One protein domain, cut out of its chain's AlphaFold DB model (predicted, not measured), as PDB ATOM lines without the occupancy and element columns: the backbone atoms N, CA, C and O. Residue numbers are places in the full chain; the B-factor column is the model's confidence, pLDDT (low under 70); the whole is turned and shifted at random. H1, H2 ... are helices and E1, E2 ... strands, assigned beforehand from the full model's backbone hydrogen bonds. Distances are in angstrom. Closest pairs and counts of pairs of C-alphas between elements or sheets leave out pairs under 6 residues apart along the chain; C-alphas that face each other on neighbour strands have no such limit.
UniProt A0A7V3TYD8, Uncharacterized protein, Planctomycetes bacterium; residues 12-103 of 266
ATOM      1  N   GLN A  12     385.511 361.462 345.635       49.78
ATOM      2  CA  GLN A  12     385.372 360.024 345.890       49.78
ATOM      3  C   GLN A  12     386.687 359.320 346.235       49.78
ATOM      4  O   GLN A  12     386.675 358.404 347.051       49.78
ATOM      5  N   ASP A  13     387.815 359.737 345.663       52.66
ATOM      6  CA  ASP A  13     389.110 359.143 346.011       52.66
ATOM      7  C   ASP A  13     389.647 359.639 347.361       52.66
ATOM      8  O   ASP A  13     390.338 358.891 348.056       52.66
ATOM      9  N   PHE A  14     389.271 360.850 347.787       52.31
ATOM     10  CA  PHE A  14     389.549 361.347 349.139       52.31
ATOM     11  C   PHE A  14     388.715 360.600 350.195       52.31
ATOM     12  O   PHE A  14     389.249 360.182 351.223       52.31
ATOM     13  N   LEU A  15     387.440 360.316 349.891       53.44
ATOM     14  CA  LEU A  15     386.551 359.494 350.728       53.44
ATOM     15  C   LEU A  15     387.044 358.053 350.922       53.44
ATOM     16  O   LEU A  15     386.660 357.407 351.889       53.44
ATOM     17  N   LYS A  16     387.880 357.524 350.020       59.19
ATOM     18  CA  LYS A  16     388.417 356.157 350.146       59.19
ATOM     19  C   LYS A  16     389.558 356.039 351.159       59.19
ATOM     20  O   LYS A  16     389.871 354.926 351.568       59.19
ATOM     21  N   LYS A  17     390.218 357.146 351.519       68.25
ATOM     22  CA  LYS A  17     391.414 357.136 352.384       68.25
ATOM     23  C   LYS A  17     391.149 357.600 353.816       68.25
ATOM     24  O   LYS A  17     391.947 357.284 354.694       68.25
ATOM     25  N   GLY A  18     390.073 358.349 354.038       75.31
ATOM     26  CA  GLY A  18     389.689 358.887 355.342       75.31
ATOM     27  C   GLY A  18     388.345 358.357 355.823       75.31
ATOM     28  O   GLY A  18     387.604 357.738 355.061       75.31
ATOM     29  N   ASP A  19     388.030 358.622 357.087       85.62
ATOM     30  CA  ASP A  19     386.674 358.423 357.596       85.62
ATOM     31  C   ASP A  19     385.841 359.655 357.250       85.62
ATOM     32  O   ASP A  19     386.341 360.780 357.276       85.62
ATOM     33  N   TYR A  20     384.569 359.469 356.940       87.81
ATOM     34  CA  TYR A  20     383.636 360.560 356.745       87.81
ATOM     35  C   TYR A  20     382.363 360.353 357.550       87.81
ATOM     36  O   TYR A  20     381.911 359.221 357.738       87.81
ATOM     37  N   PHE A  21     381.766 361.466 357.968       88.88
ATOM     38  CA  PHE A  21     380.508 361.508 358.704       88.88
ATOM     39  C   PHE A  21     379.596 362.572 358.108       88.88
ATOM     40  O   PHE A  21     380.033 363.665 357.760       88.88
ATOM     41  N   VAL A  22     378.316 362.256 357.981       89.19
ATOM     42  CA  VAL A  22     377.250 363.224 357.732       89.19
ATOM     43  C   VAL A  22     376.445 363.292 359.010       89.19
ATOM     44  O   VAL A  22     375.866 362.287 359.424       89.19
ATOM     45  N   ILE A  23     376.439 364.458 359.635       89.25
ATOM     46  CA  ILE A  23     375.817 364.692 360.929       89.25
ATOM     47  C   ILE A  23     374.701 365.711 360.742       89.25
ATOM     48  O   ILE A  23     374.864 366.734 360.071       89.25
ATOM     49  N   GLU A  24     373.551 365.411 361.322       88.12
ATOM     50  CA  GLU A  24     372.392 366.293 361.335       88.12
ATOM     51  C   GLU A  24     372.023 366.613 362.777       88.12
ATOM     52  O   GLU A  24     372.274 365.829 363.695       88.12
ATOM     53  N   ARG A  25     371.448 367.795 362.985       83.38
ATOM     54  CA  ARG A  25     370.888 368.176 364.276       83.38
ATOM     55  C   ARG A  25     369.405 367.842 364.276       83.38
ATOM     56  O   ARG A  25     368.671 368.374 363.452       83.38
ATOM     57  N   GLU A  26     368.962 367.011 365.211       81.12
ATOM     58  CA  GLU A  26     367.537 366.840 365.485       81.12
ATOM     59  C   GLU A  26     367.105 367.765 366.637       81.12
ATOM     60  O   GLU A  26     367.801 367.872 367.661       81.12
ATOM     61  N   PRO A  27     365.946 368.430 366.511       75.75
ATOM     62  CA  PRO A  27     365.363 369.190 367.606       75.75
ATOM     63  C   PRO A  27     365.110 368.305 368.837       75.75
ATOM     64  O   PRO A  27     364.410 367.302 368.762       75.75
ATOM     65  N   GLY A  28     365.662 368.694 369.989       76.25
ATOM     66  CA  GLY A  28     365.432 368.024 371.277       76.25
ATOM     67  C   GLY A  28     366.344 366.831 371.590       76.25
ATOM     68  O   GLY A  28     366.468 366.491 372.762       76.25
ATOM     69  N   THR A  29     367.022 366.242 370.599       78.44
ATOM     70  CA  THR A  29     367.940 365.096 370.792       78.44
ATOM     71  C   THR A  29     369.407 365.434 370.508       78.44
ATOM     72  O   THR A  29     370.290 364.720 370.974       78.44
ATOM     73  N   GLY A  30     369.687 366.546 369.818       85.38
ATOM     74  CA  GLY A  30     371.053 367.010 369.556       85.38
ATOM     75  C   GLY A  30     371.598 366.535 368.209       85.38
ATOM     76  O   GLY A  30     370.855 366.404 367.237       85.38
ATOM     77  N   PHE A  31     372.916 366.352 368.119       87.00
ATOM     78  CA  PHE A  31     373.584 365.915 366.892       87.00
ATOM     79  C   PHE A  31     373.580 364.390 366.768       87.00
ATOM     80  O   PHE A  31     373.876 363.684 367.728       87.00
ATOM     81  N   HIS A  32     373.291 363.882 365.571       89.62
ATOM     82  CA  HIS A  32     373.312 362.452 365.278       89.62
ATOM     83  C   HIS A  32     373.965 362.164 363.922       89.62
ATOM     84  O   HIS A  32     373.794 362.894 362.943       89.62
ATOM     85  N   VAL A  33     374.717 361.065 363.854       90.56
ATOM     86  CA  VAL A  33     375.349 360.600 362.616       90.56
ATOM     87  C   VAL A  33     374.281 359.958 361.725       90.56
ATOM     88  O   VAL A  33     373.714 358.924 362.064       90.56
ATOM     89  N   LYS A  34     374.015 360.559 360.565       89.56
ATOM     90  CA  LYS A  34     373.100 360.044 359.532       89.56
ATOM     91  C   LYS A  34     373.766 359.060 358.586       89.56
ATOM     92  O   LYS A  34     373.133 358.119 358.117       89.56
ATOM     93  N   LEU A  35     375.024 359.320 358.252       88.62
ATOM     94  CA  LEU A  35     375.801 358.495 357.340       88.62
ATOM     95  C   LEU A  35     377.257 358.506 357.779       88.62
ATOM     96  O   LEU A  35     377.794 359.557 358.114       88.62
ATOM     97  N   SER A  36     377.908 357.355 357.717       90.88
ATOM     98  CA  SER A  36     379.338 357.231 357.961       90.88
ATOM     99  C   SER A  36     379.970 356.298 356.934       90.88
ATOM    100  O   SER A  36     379.304 355.422 356.378       90.88
ATOM    101  N   GLY A  37     381.254 356.485 356.649       87.38
ATOM    102  CA  GLY A  37     382.006 355.549 355.821       87.38
ATOM    103  C   GLY A  37     383.505 355.802 355.871       87.38
ATOM    104  O   GLY A  37     383.949 356.858 356.298       87.38
ATOM    105  N   GLY A  38     384.284 354.797 355.484       85.69
ATOM    106  CA  GLY A  38     385.733 354.775 355.679       85.69
ATOM    107  C   GLY A  38     386.172 353.658 356.630       85.69
ATOM    108  O   GLY A  38     385.328 352.947 357.182       85.69
ATOM    109  N   PRO A  39     387.490 353.460 356.782       82.38
ATOM    110  CA  PRO A  39     388.069 352.289 357.443       82.38
ATOM    111  C   PRO A  39     387.697 352.149 358.924       82.38
ATOM    112  O   PRO A  39     387.560 351.027 359.398       82.38
ATOM    113  N   ASN A  40     387.507 353.259 359.642       84.06
ATOM    114  CA  ASN A  40     387.183 353.270 361.073       84.06
ATOM    115  C   ASN A  40     385.857 353.984 361.366       84.06
ATOM    116  O   ASN A  40     385.543 354.264 362.518       84.06
ATOM    117  N   ALA A  41     385.060 354.305 360.348       85.44
ATOM    118  CA  ALA A  41     383.858 355.119 360.527       85.44
ATOM    119  C   ALA A  41     382.709 354.403 361.269       85.44
ATOM    120  O   ALA A  41     381.764 355.043 361.731       85.44
ATOM    121  N   GLN A  42     382.789 353.074 361.388       87.19
ATOM    122  CA  GLN A  42     381.839 352.255 362.152       87.19
ATOM    123  C   GLN A  42     382.250 352.054 363.618       87.19
ATOM    124  O   GLN A  42     381.480 351.490 364.386       87.19
ATOM    125  N   ASP A  43     383.440 352.506 364.016       89.62
ATOM    126  CA  ASP A  43     383.872 352.470 365.412       89.62
ATOM    127  C   ASP A  43     383.054 353.484 366.237       89.62
ATOM    128  O   ASP A  43     382.987 354.671 365.898       89.62
ATOM    129  N   GLU A  44     382.427 353.026 367.324       89.31
ATOM    130  CA  GLU A  44     381.653 353.885 368.227       89.31
ATOM    131  C   GLU A  44     382.502 355.017 368.811       89.31
ATOM    132  O   GLU A  44     382.023 356.146 368.938       89.31
ATOM    133  N   GLU A  45     383.771 354.754 369.137       88.62
ATOM    134  CA  GLU A  45     384.681 355.783 369.648       88.62
ATOM    135  C   GLU A  45     384.910 356.864 368.586       88.62
ATOM    136  O   GLU A  45     384.998 358.057 368.890       88.62
ATOM    137  N   ARG A  46     384.966 356.467 367.313       86.88
ATOM    138  CA  ARG A  46     385.125 357.394 366.194       86.88
ATOM    139  C   ARG A  46     383.887 358.263 365.998       86.88
ATOM    140  O   ARG A  46     384.029 359.471 365.836       86.88
ATOM    141  N   GLN A  47     382.697 357.672 366.062       90.12
ATOM    142  CA  GLN A  47     381.436 358.406 365.943       90.12
ATOM    143  C   GLN A  47     381.223 359.373 367.111       90.12
ATOM    144  O   GLN A  47     380.848 360.521 366.890       90.12
ATOM    145  N   ARG A  48     381.528 358.957 368.347       89.81
ATOM    146  CA  ARG A  48     381.469 359.852 369.516       89.81
ATOM    147  C   ARG A  48     382.413 361.039 369.372       89.81
ATOM    148  O   ARG A  48     382.031 362.154 369.706       89.81
ATOM    149  N   ARG A  49     383.624 360.822 368.847       88.06
ATOM    150  CA  ARG A  49     384.578 361.912 368.586       88.06
ATOM    151  C   ARG A  49     384.093 362.871 367.503       88.06
ATOM    152  O   ARG A  49     384.239 364.074 367.684       88.06
ATOM    153  N   ALA A  50     383.491 362.357 366.434       88.69
ATOM    154  CA  ALA A  50     382.861 363.178 365.402       88.69
ATOM    155  C   ALA A  50     381.756 364.073 365.994       88.69
ATOM    156  O   ALA A  50     381.752 365.282 365.801       88.69
ATOM    157  N   LEU A  51     380.873 363.511 366.825       90.56
ATOM    158  CA  LEU A  51     379.827 364.294 367.493       90.56
ATOM    159  C   LEU A  51     380.395 365.339 368.465       90.56
ATOM    160  O   LEU A  51     379.964 366.489 368.441       90.56
ATOM    161  N   LYS A  52     381.393 364.963 369.274       89.25
ATOM    162  CA  LYS A  52     382.059 365.872 370.217       89.25
ATOM    163  C   LYS A  52     382.743 367.044 369.502       89.25
ATOM    164  O   LYS A  52     382.693 368.168 369.990       89.25
ATOM    165  N   LEU A  53     383.333 366.809 368.327       87.62
ATOM    166  CA  LEU A  53     383.970 367.859 367.527       87.62
ATOM    167  C   LEU A  53     382.988 368.988 367.175       87.62
ATOM    168  O   LEU A  53     383.357 370.159 367.224       87.62
ATOM    169  N   LEU A  54     381.733 368.656 366.858       85.19
ATOM    170  CA  LEU A  54     380.710 369.663 366.563       85.19
ATOM    171  C   LEU A  54     380.293 370.486 367.784       85.19
ATOM    172  O   LEU A  54     379.876 371.630 367.615       85.19
ATOM    173  N   GLU A  55     380.391 369.932 368.993       83.19
ATOM    174  CA  GLU A  55     380.109 370.670 370.232       83.19
ATOM    175  C   GLU A  55     381.194 371.709 370.539       83.19
ATOM    176  O   GLU A  55     380.900 372.759 371.110       83.19
ATOM    177  N   GLU A  56     382.436 371.440 370.132       83.50
ATOM    178  CA  GLU A  56     383.580 372.342 370.310       83.50
ATOM    179  C   GLU A  56     383.631 373.453 369.247       83.50
ATOM    180  O   GLU A  56     384.261 374.497 369.451       83.50
ATOM    181  N   LEU A  57     382.965 373.257 368.107       82.06
ATOM    182  CA  LEU A  57     382.929 374.234 367.026       82.06
ATOM    183  C   LEU A  57     381.968 375.398 367.321       82.06
ATOM    184  O   LEU A  57     380.878 375.200 367.863       82.06
ATOM    185  N   PRO A  58     382.314 376.635 366.911       78.31
ATOM    186  CA  PRO A  58     381.411 377.769 367.051       78.31
ATOM    187  C   PRO A  58     380.137 377.521 366.237       78.31
ATOM    188  O   PRO A  58     380.204 377.289 365.025       78.31
ATOM    189  N   GLN A  59     378.972 377.594 366.890       76.19
ATOM    190  CA  GLN A  59     377.704 377.374 366.201       76.19
ATOM    191  C   GLN A  59     377.465 378.491 365.173       76.19
ATOM    192  O   GLN A  59     377.487 379.671 365.532       76.19
ATOM    193  N   PRO A  60     377.284 378.147 363.888       70.62
ATOM    194  CA  PRO A  60     377.086 379.134 362.838       70.62
ATOM    195  C   PRO A  60     375.718 379.807 362.976       70.62
ATOM    196  O   PRO A  60     374.733 379.163 363.337       70.62
ATOM    197  N   ASP A  61     375.654 381.093 362.632       72.50
ATOM    198  CA  ASP A  61     374.384 381.789 362.473       72.50
ATOM    199  C   ASP A  61     373.794 381.454 361.096       72.50
ATOM    200  O   ASP A  61     374.250 381.926 360.053       72.50
ATOM    201  N   LEU A  62     372.772 380.602 361.095       66.81
ATOM    202  CA  LEU A  62     372.129 380.084 359.883       66.81
ATOM    203  C   LEU A  62     371.357 381.155 359.102       66.81
ATOM    204  O   LEU A  62     370.995 380.922 357.948       66.81
ATOM    205  N   ALA A  63     371.106 382.321 359.705       63.44
ATOM    206  CA  ALA A  63     370.482 383.446 359.019       63.44
ATOM    207  C   ALA A  63     371.457 384.172 358.074       63.44
ATOM    208  O   ALA A  63     371.022 384.739 357.069       63.44
ATOM    209  N   SER A  64     372.759 384.149 358.375       61.94
ATOM    210  CA  SER A  64     373.791 384.864 357.614       61.94
ATOM    211  C   SER A  64     374.679 383.934 356.783       61.94
ATOM    212  O   SER A  64     375.054 384.286 355.661       61.94
ATOM    213  N   ASP A  65     374.950 382.722 357.269       64.50
ATOM    214  CA  ASP A  65     375.913 381.808 356.661       64.50
ATOM    215  C   ASP A  65     375.234 380.619 355.972       64.50
ATOM    216  O   ASP A  65     374.786 379.668 356.613       64.50
ATOM    217  N   LYS A  66     375.207 380.631 354.633       73.31
ATOM    218  CA  LYS A  66     374.698 379.494 353.841       73.31
ATOM    219  C   LYS A  66     375.634 378.285 353.883       73.31
ATOM    220  O   LYS A  66     375.168 377.149 353.824       73.31
ATOM    221  N   GLU A  67     376.938 378.539 353.968       78.75
ATOM    222  CA  GLU A  67     377.981 377.518 354.023       78.75
ATOM    223  C   GLU A  67     379.154 378.002 354.879       78.75
ATOM    224  O   GLU A  67     379.570 379.157 354.780       78.75
ATOM    225  N   LYS A  68     379.718 377.105 355.693       78.62
ATOM    226  CA  LYS A  68     380.950 377.345 356.459       78.62
ATOM    227  C   LYS A  68     381.840 376.116 356.437       78.62
ATOM    228  O   LYS A  68     381.359 374.988 356.461       78.62
ATOM    229  N   ILE A  69     383.146 376.351 356.399       79.69
ATOM    230  CA  ILE A  69     384.159 375.298 356.385       79.69
ATOM    231  C   ILE A  69     385.144 375.578 357.513       79.69
ATOM    232  O   ILE A  69     385.735 376.657 357.573       79.69
ATOM    233  N   TRP A  70     385.347 374.587 358.374       81.38
ATOM    234  CA  TRP A  70     386.359 374.592 359.417       81.38
ATOM    235  C   TRP A  70     387.393 373.516 359.149       81.38
ATOM    236  O   TRP A  70     387.082 372.398 358.742       81.38
ATOM    237  N   TRP A  71     388.641 373.874 359.416       80.81
ATOM    238  CA  TRP A  71     389.736 372.928 359.491       80.81
ATOM    239  C   TRP A  71     390.128 372.810 360.951       80.81
ATOM    240  O   TRP A  71     390.523 373.809 361.553       80.81
ATOM    241  N   VAL A  72     389.995 371.615 361.511       80.38
ATOM    242  CA  VAL A  72     390.235 371.373 362.931       80.38
ATOM    243  C   VAL A  72     391.321 370.324 363.082       80.38
ATOM    244  O   VAL A  72     391.328 369.310 362.381       80.38
ATOM    245  N   GLU A  73     392.249 370.587 363.991       79.06
ATOM    246  CA  GLU A  73     393.166 369.587 364.522       79.06
ATOM    247  C   GLU A  73     392.574 369.119 365.857       79.06
ATOM    248  O   GLU A  73     392.579 369.890 366.818       79.06
ATOM    249  N   PRO A  74     391.970 367.920 365.919       67.00
ATOM    250  CA  PRO A  74     391.371 367.408 367.140       67.00
ATOM    251  C   PRO A  74     392.450 367.261 368.214       67.00
ATOM    252  O   PRO A  74     393.457 366.582 368.007       67.00
ATOM    253  N   THR A  75     392.215 367.860 369.379       57.81
ATOM    254  CA  THR A  75     393.170 367.955 370.498       57.81
ATOM    255  C   THR A  75     393.679 366.590 370.984       57.81
ATOM    256  O   THR A  75     394.761 366.483 371.559       57.81
ATOM    257  N   ASP A  76     392.912 365.532 370.716       65.81
ATOM    258  CA  ASP A  76     393.087 364.213 371.315       65.81
ATOM    259  C   ASP A  76     394.095 363.311 370.563       65.81
ATOM    260  O   ASP A  76     394.515 362.288 371.110       65.81
ATOM    261  N   ARG A  77     394.513 363.643 369.323       65.19
ATOM    262  CA  ARG A  77     395.533 362.880 368.565       65.19
ATOM    263  C   ARG A  77     396.353 363.750 367.607       65.19
ATOM    264  O   ARG A  77     395.842 364.250 366.611       65.19
ATOM    265  N   ILE A  78     397.664 363.806 367.842       65.12
ATOM    266  CA  ILE A  78     398.627 364.516 366.984       65.12
ATOM    267  C   ILE A  78     398.610 363.936 365.558       65.12
ATOM    268  O   ILE A  78     398.734 362.723 365.371       65.12
ATOM    269  N   GLY A  79     398.504 364.811 364.552       69.38
ATOM    270  CA  GLY A  79     398.595 364.451 363.129       69.38
ATOM    271  C   GLY A  79     397.298 363.924 362.500       69.38
ATOM    272  O   GLY A  79     397.285 363.548 361.322       69.38
ATOM    273  N   GLU A  80     396.209 363.899 363.265       77.69
ATOM    274  CA  GLU A  80     394.859 363.676 362.763       77.69
ATOM    275  C   GLU A  80     394.174 365.026 362.527       77.69
ATOM    276  O   GLU A  80     394.336 365.953 363.309       77.69
ATOM    277  N   PHE A  81     393.435 365.155 361.430       81.69
ATOM    278  CA  PHE A  81     392.742 366.387 361.064       81.69
ATOM    279  C   PHE A  81     391.318 366.074 360.629       81.69
ATOM    280  O   PHE A  81     391.061 365.038 360.008       81.69
ATOM    281  N   ALA A  82     390.412 366.999 360.929       84.50
ATOM    282  CA  ALA A  82     389.026 366.957 360.508       84.50
ATOM    283  C   ALA A  82     388.695 368.211 359.689       84.50
ATOM    284  O   ALA A  82     388.883 369.344 360.134       84.50
ATOM    285  N   LEU A  83     388.197 368.007 358.472       84.31
ATOM    286  CA  LEU A  83     387.562 369.051 357.680       84.31
ATOM    287  C   LEU A  83     386.059 368.983 357.936       84.31
ATOM    288  O   LEU A  83     385.426 367.999 357.557       84.31
ATOM    289  N   VAL A  84     385.498 370.021 358.549       85.25
ATOM    290  CA  VAL A  84     384.066 370.117 358.839       85.25
ATOM    291  C   VAL A  84     383.445 371.134 357.899       85.25
ATOM    292  O   VAL A  84     383.819 372.303 357.895       85.25
ATOM    293  N   TRP A  85     382.487 370.697 357.098       86.94
ATOM    294  CA  TRP A  85     381.722 371.540 356.193       86.94
ATOM    295  C   TRP A  85     380.263 371.558 356.636       86.94
ATOM    296  O   TRP A  85     379.604 370.521 356.655       86.94
ATOM    297  N   MET A  86     379.761 372.737 356.992       85.88
ATOM    298  CA  MET A  86     378.347 372.984 357.242       85.88
ATOM    299  C   MET A  86     377.676 373.582 356.008       85.88
ATOM    300  O   MET A  86     378.166 374.558 355.438       85.88
ATOM    301  N   GLU A  87     376.546 372.997 355.632       83.50
ATOM    302  CA  GLU A  87     375.642 373.477 354.589       83.50
ATOM    303  C   GLU A  87     374.262 373.725 355.215       83.50
ATOM    304  O   GLU A  87     373.727 372.859 355.918       83.50
ATOM    305  N   ALA A  88     373.653 374.879 354.933       79.25
ATOM    306  CA  ALA A  88     372.258 375.127 355.279       79.25
ATOM    307  C   ALA A  88     371.353 374.240 354.405       79.25
ATOM    308  O   ALA A  88     371.281 374.404 353.184       79.25
ATOM    309  N   HIS A  89     370.667 373.273 355.013       75.12
ATOM    310  CA  HIS A  89     369.789 372.357 354.298       75.12
ATOM    311  C   HIS A  89     368.371 372.929 354.163       75.12
ATOM    312  O   HIS A  89     367.942 373.796 354.928       75.12
ATOM    313  N   ASN A  90     367.613 372.420 353.186       61.09
ATOM    314  CA  ASN A  90     366.209 372.774 352.972       61.09
ATOM    315  C   ASN A  90     365.437 372.591 354.288       61.09
ATOM    316  O   ASN A  90     365.307 371.448 354.726       61.09
ATOM    317  N   LYS A  91     364.961 373.713 354.861       67.06
ATOM    318  CA  LYS A  91     364.338 373.942 356.195       67.06
ATOM    319  C   LYS A  91     365.143 374.842 357.148       67.06
ATOM    320  O   LYS A  91     364.638 375.162 358.215       67.06
ATOM    321  N   GLY A  92     366.333 375.302 356.758       67.81
ATOM    322  CA  GLY A  92     367.162 376.169 357.606       67.81
ATOM    323  C   GLY A  92     367.883 375.410 358.721       67.81
ATOM    324  O   GLY A  92     368.409 376.027 359.638       67.81
ATOM    325  N   GLU A  93     367.912 374.079 358.643       77.12
ATOM    326  CA  GLU A  93     368.659 373.233 359.568       77.12
ATOM    327  C   GLU A  93     370.084 373.015 359.039       77.12
ATOM    328  O   GLU A  93     370.270 372.804 357.834       77.12
ATOM    329  N   PRO A  94     371.103 373.052 359.912       80.75
ATOM    330  CA  PRO A  94     372.476 372.830 359.499       80.75
ATOM    331  C   PRO A  94     372.717 371.337 359.267       80.75
ATOM    332  O   PRO A  94     372.432 370.505 360.133       80.75
ATOM    333  N   ARG A  95     373.299 370.991 358.118       84.44
ATOM    334  CA  ARG A  95     373.888 369.668 357.885       84.44
ATOM    335  C   ARG A  95     375.402 369.802 357.916       84.44
ATOM    336  O   ARG A  95     375.966 370.605 357.178       84.44
ATOM    337  N   TYR A  96     376.047 368.974 358.724       86.50
ATOM    338  CA  TYR A  96     377.497 368.929 358.844       86.50
ATOM    339  C   TYR A  96     378.038 367.714 358.105       86.50
ATOM    340  O   TYR A  96     377.474 366.620 358.147       86.50
ATOM    341  N   ARG A  97     379.147 367.910 357.409       86.56
ATOM    342  CA  ARG A  97     379.917 366.856 356.766       86.56
ATOM    343  C   ARG A  97     381.326 366.928 357.301       86.56
ATOM    344  O   ARG A  97     381.986 367.951 357.155       86.56
ATOM    345  N   GLU A  98     381.785 365.841 357.883       87.75
ATOM    346  CA  GLU A  98     383.128 365.742 358.422       87.75
ATOM    347  C   GLU A  98     383.958 364.777 357.599       87.75
ATOM    348  O   GLU A  98     383.490 363.697 357.235       87.75
ATOM    349  N   PHE A  99     385.208 365.154 357.347       85.38
ATOM    350  CA  PHE A  99     386.208 364.312 356.702       85.38
ATOM    351  C   PHE A  99     387.433 364.244 357.585       85.38
ATOM    352  O   PHE A  99     388.132 365.237 357.773       85.38
ATOM    353  N   TRP A 100     387.692 363.052 358.093       84.81
ATOM    354  CA  TRP A 100     388.788 362.762 358.986       84.81
ATOM    355  C   TRP A 100     389.906 362.081 358.219       84.81
ATOM    356  O   TRP A 100     389.712 361.050 357.572       84.81
ATOM    357  N   PHE A 101     391.102 362.640 358.316       81.44
ATOM    358  CA  PHE A 101     392.276 362.095 357.661       81.44
ATOM    359  C   PHE A 101     393.492 362.238 358.560       81.44
ATOM    360  O   PHE A 101     393.632 363.177 359.341       81.44
ATOM    361  N   LYS A 102     394.401 361.276 358.432       77.56
ATOM    362  CA  LYS A 102     395.727 361.375 359.025       77.56
ATOM    363  C   LYS A 102     396.655 361.939 357.973       77.56
ATOM    364  O   LYS A 102     396.722 361.407 356.863       77.56
ATOM    365  N   VAL A 103     397.394 362.980 358.328       68.25
ATOM    366  CA  VAL A 103     398.564 363.355 357.541       68.25
ATOM    367  C   VAL A 103     399.616 362.302 357.874       68.25
ATOM    368  O   VAL A 103     400.341 362.429 358.856       68.25
TER     369      VAL A 103
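What this domain is: This is residues 12 to 103 of the 266 residues of an uncharacterized protein of Planctomycetes bacterium (UniProt A0A7V3TYD8). One twisted sheet of five strands curls round a single helix, H2, which packs on one face of the sheet and has most of its near C-alpha pairs with E2 and E1, 16 and 15 pairs within 10 A. The far edge of the sheet, E3, has few C-alphas near H2, and a short helix, H1, at the start of the printed part only grazes the sheet. The printed part has 92 residues, with two named helices and five named strands in the order H1 E1 E2 H2 E3 E4 E5. The sheet runs E2 E1 E5 E4 E3, all antiparallel, and the class is mixed, helices and strands. The whole is compact, with a radius of gyration of the C-alphas of 12.8 A, and rounded, spanning 34 by 27 by 22 A.

Where its parts are: E5, residues 93 to 102, is 29.6 A long from first to last C-alpha and ends at C-alpha 102 at (395.727, 361.375, 359.025). E4, residues 80 to 89, measures 27.8 A. E1, residues 19 to 26, measures 22.3 A and begins at C-alpha 19 at (386.674, 358.423, 357.596). E2, residues 30 to 37, measures 21.0 A, and E3, residues 67 to 72, measures 16.3 A. H2, residues 44 to 56, runs 18.7 A from C-alpha 44 at (381.653, 353.885, 368.227). H1 is residues 12 to 15, four residues.

How they stand to each other: E2 and E3 are the edge strands. E1 and E2 are a hairpin, with N 22 and O 35 2.8 A apart. E1 and E5 are antiparallel at 159 degrees, with N 21 and O 98 2.9 A apart. E4 and E5 are a hairpin, with N 85 and O 97 at 2.8 A, and E3 and E4 are another, with N 70 and O 84 at 2.8 A; these N and O pairs are within hydrogen-bond range. E3, E4 and E5 form a meander, each strand the antiparallel neighbour of the one before. H2 is on one face of the sheet, which gives two layers, a helix layer and a sheet layer. The closest C-alphas of H2 and E2 are those of Leu 51 and Phe 31, 6.5 A apart; those of H2 and E1 are Ala 50 and Phe 21, 7.3 A. H2 and E4 are near each other, with 5 pairs of C-alphas within 10 A. H1 only grazes the sheet with residues 14 to 15, and H1 and H2 are apart. In H2, 7 of 9 O i to N i+4 pairs are within hydrogen-bond range; H1 is too short for such a pair.

The domain as a whole: The two C-alphas farthest apart are those of Ile 78 and Lys 91, 37.2 A. The printed part has no cut, and no link is long. The mean pLDDT of the printed part is 79.1, and confidence is under 70 at residues 12 to 17, 62 to 65, 74 to 79, 90 to 92 and 103.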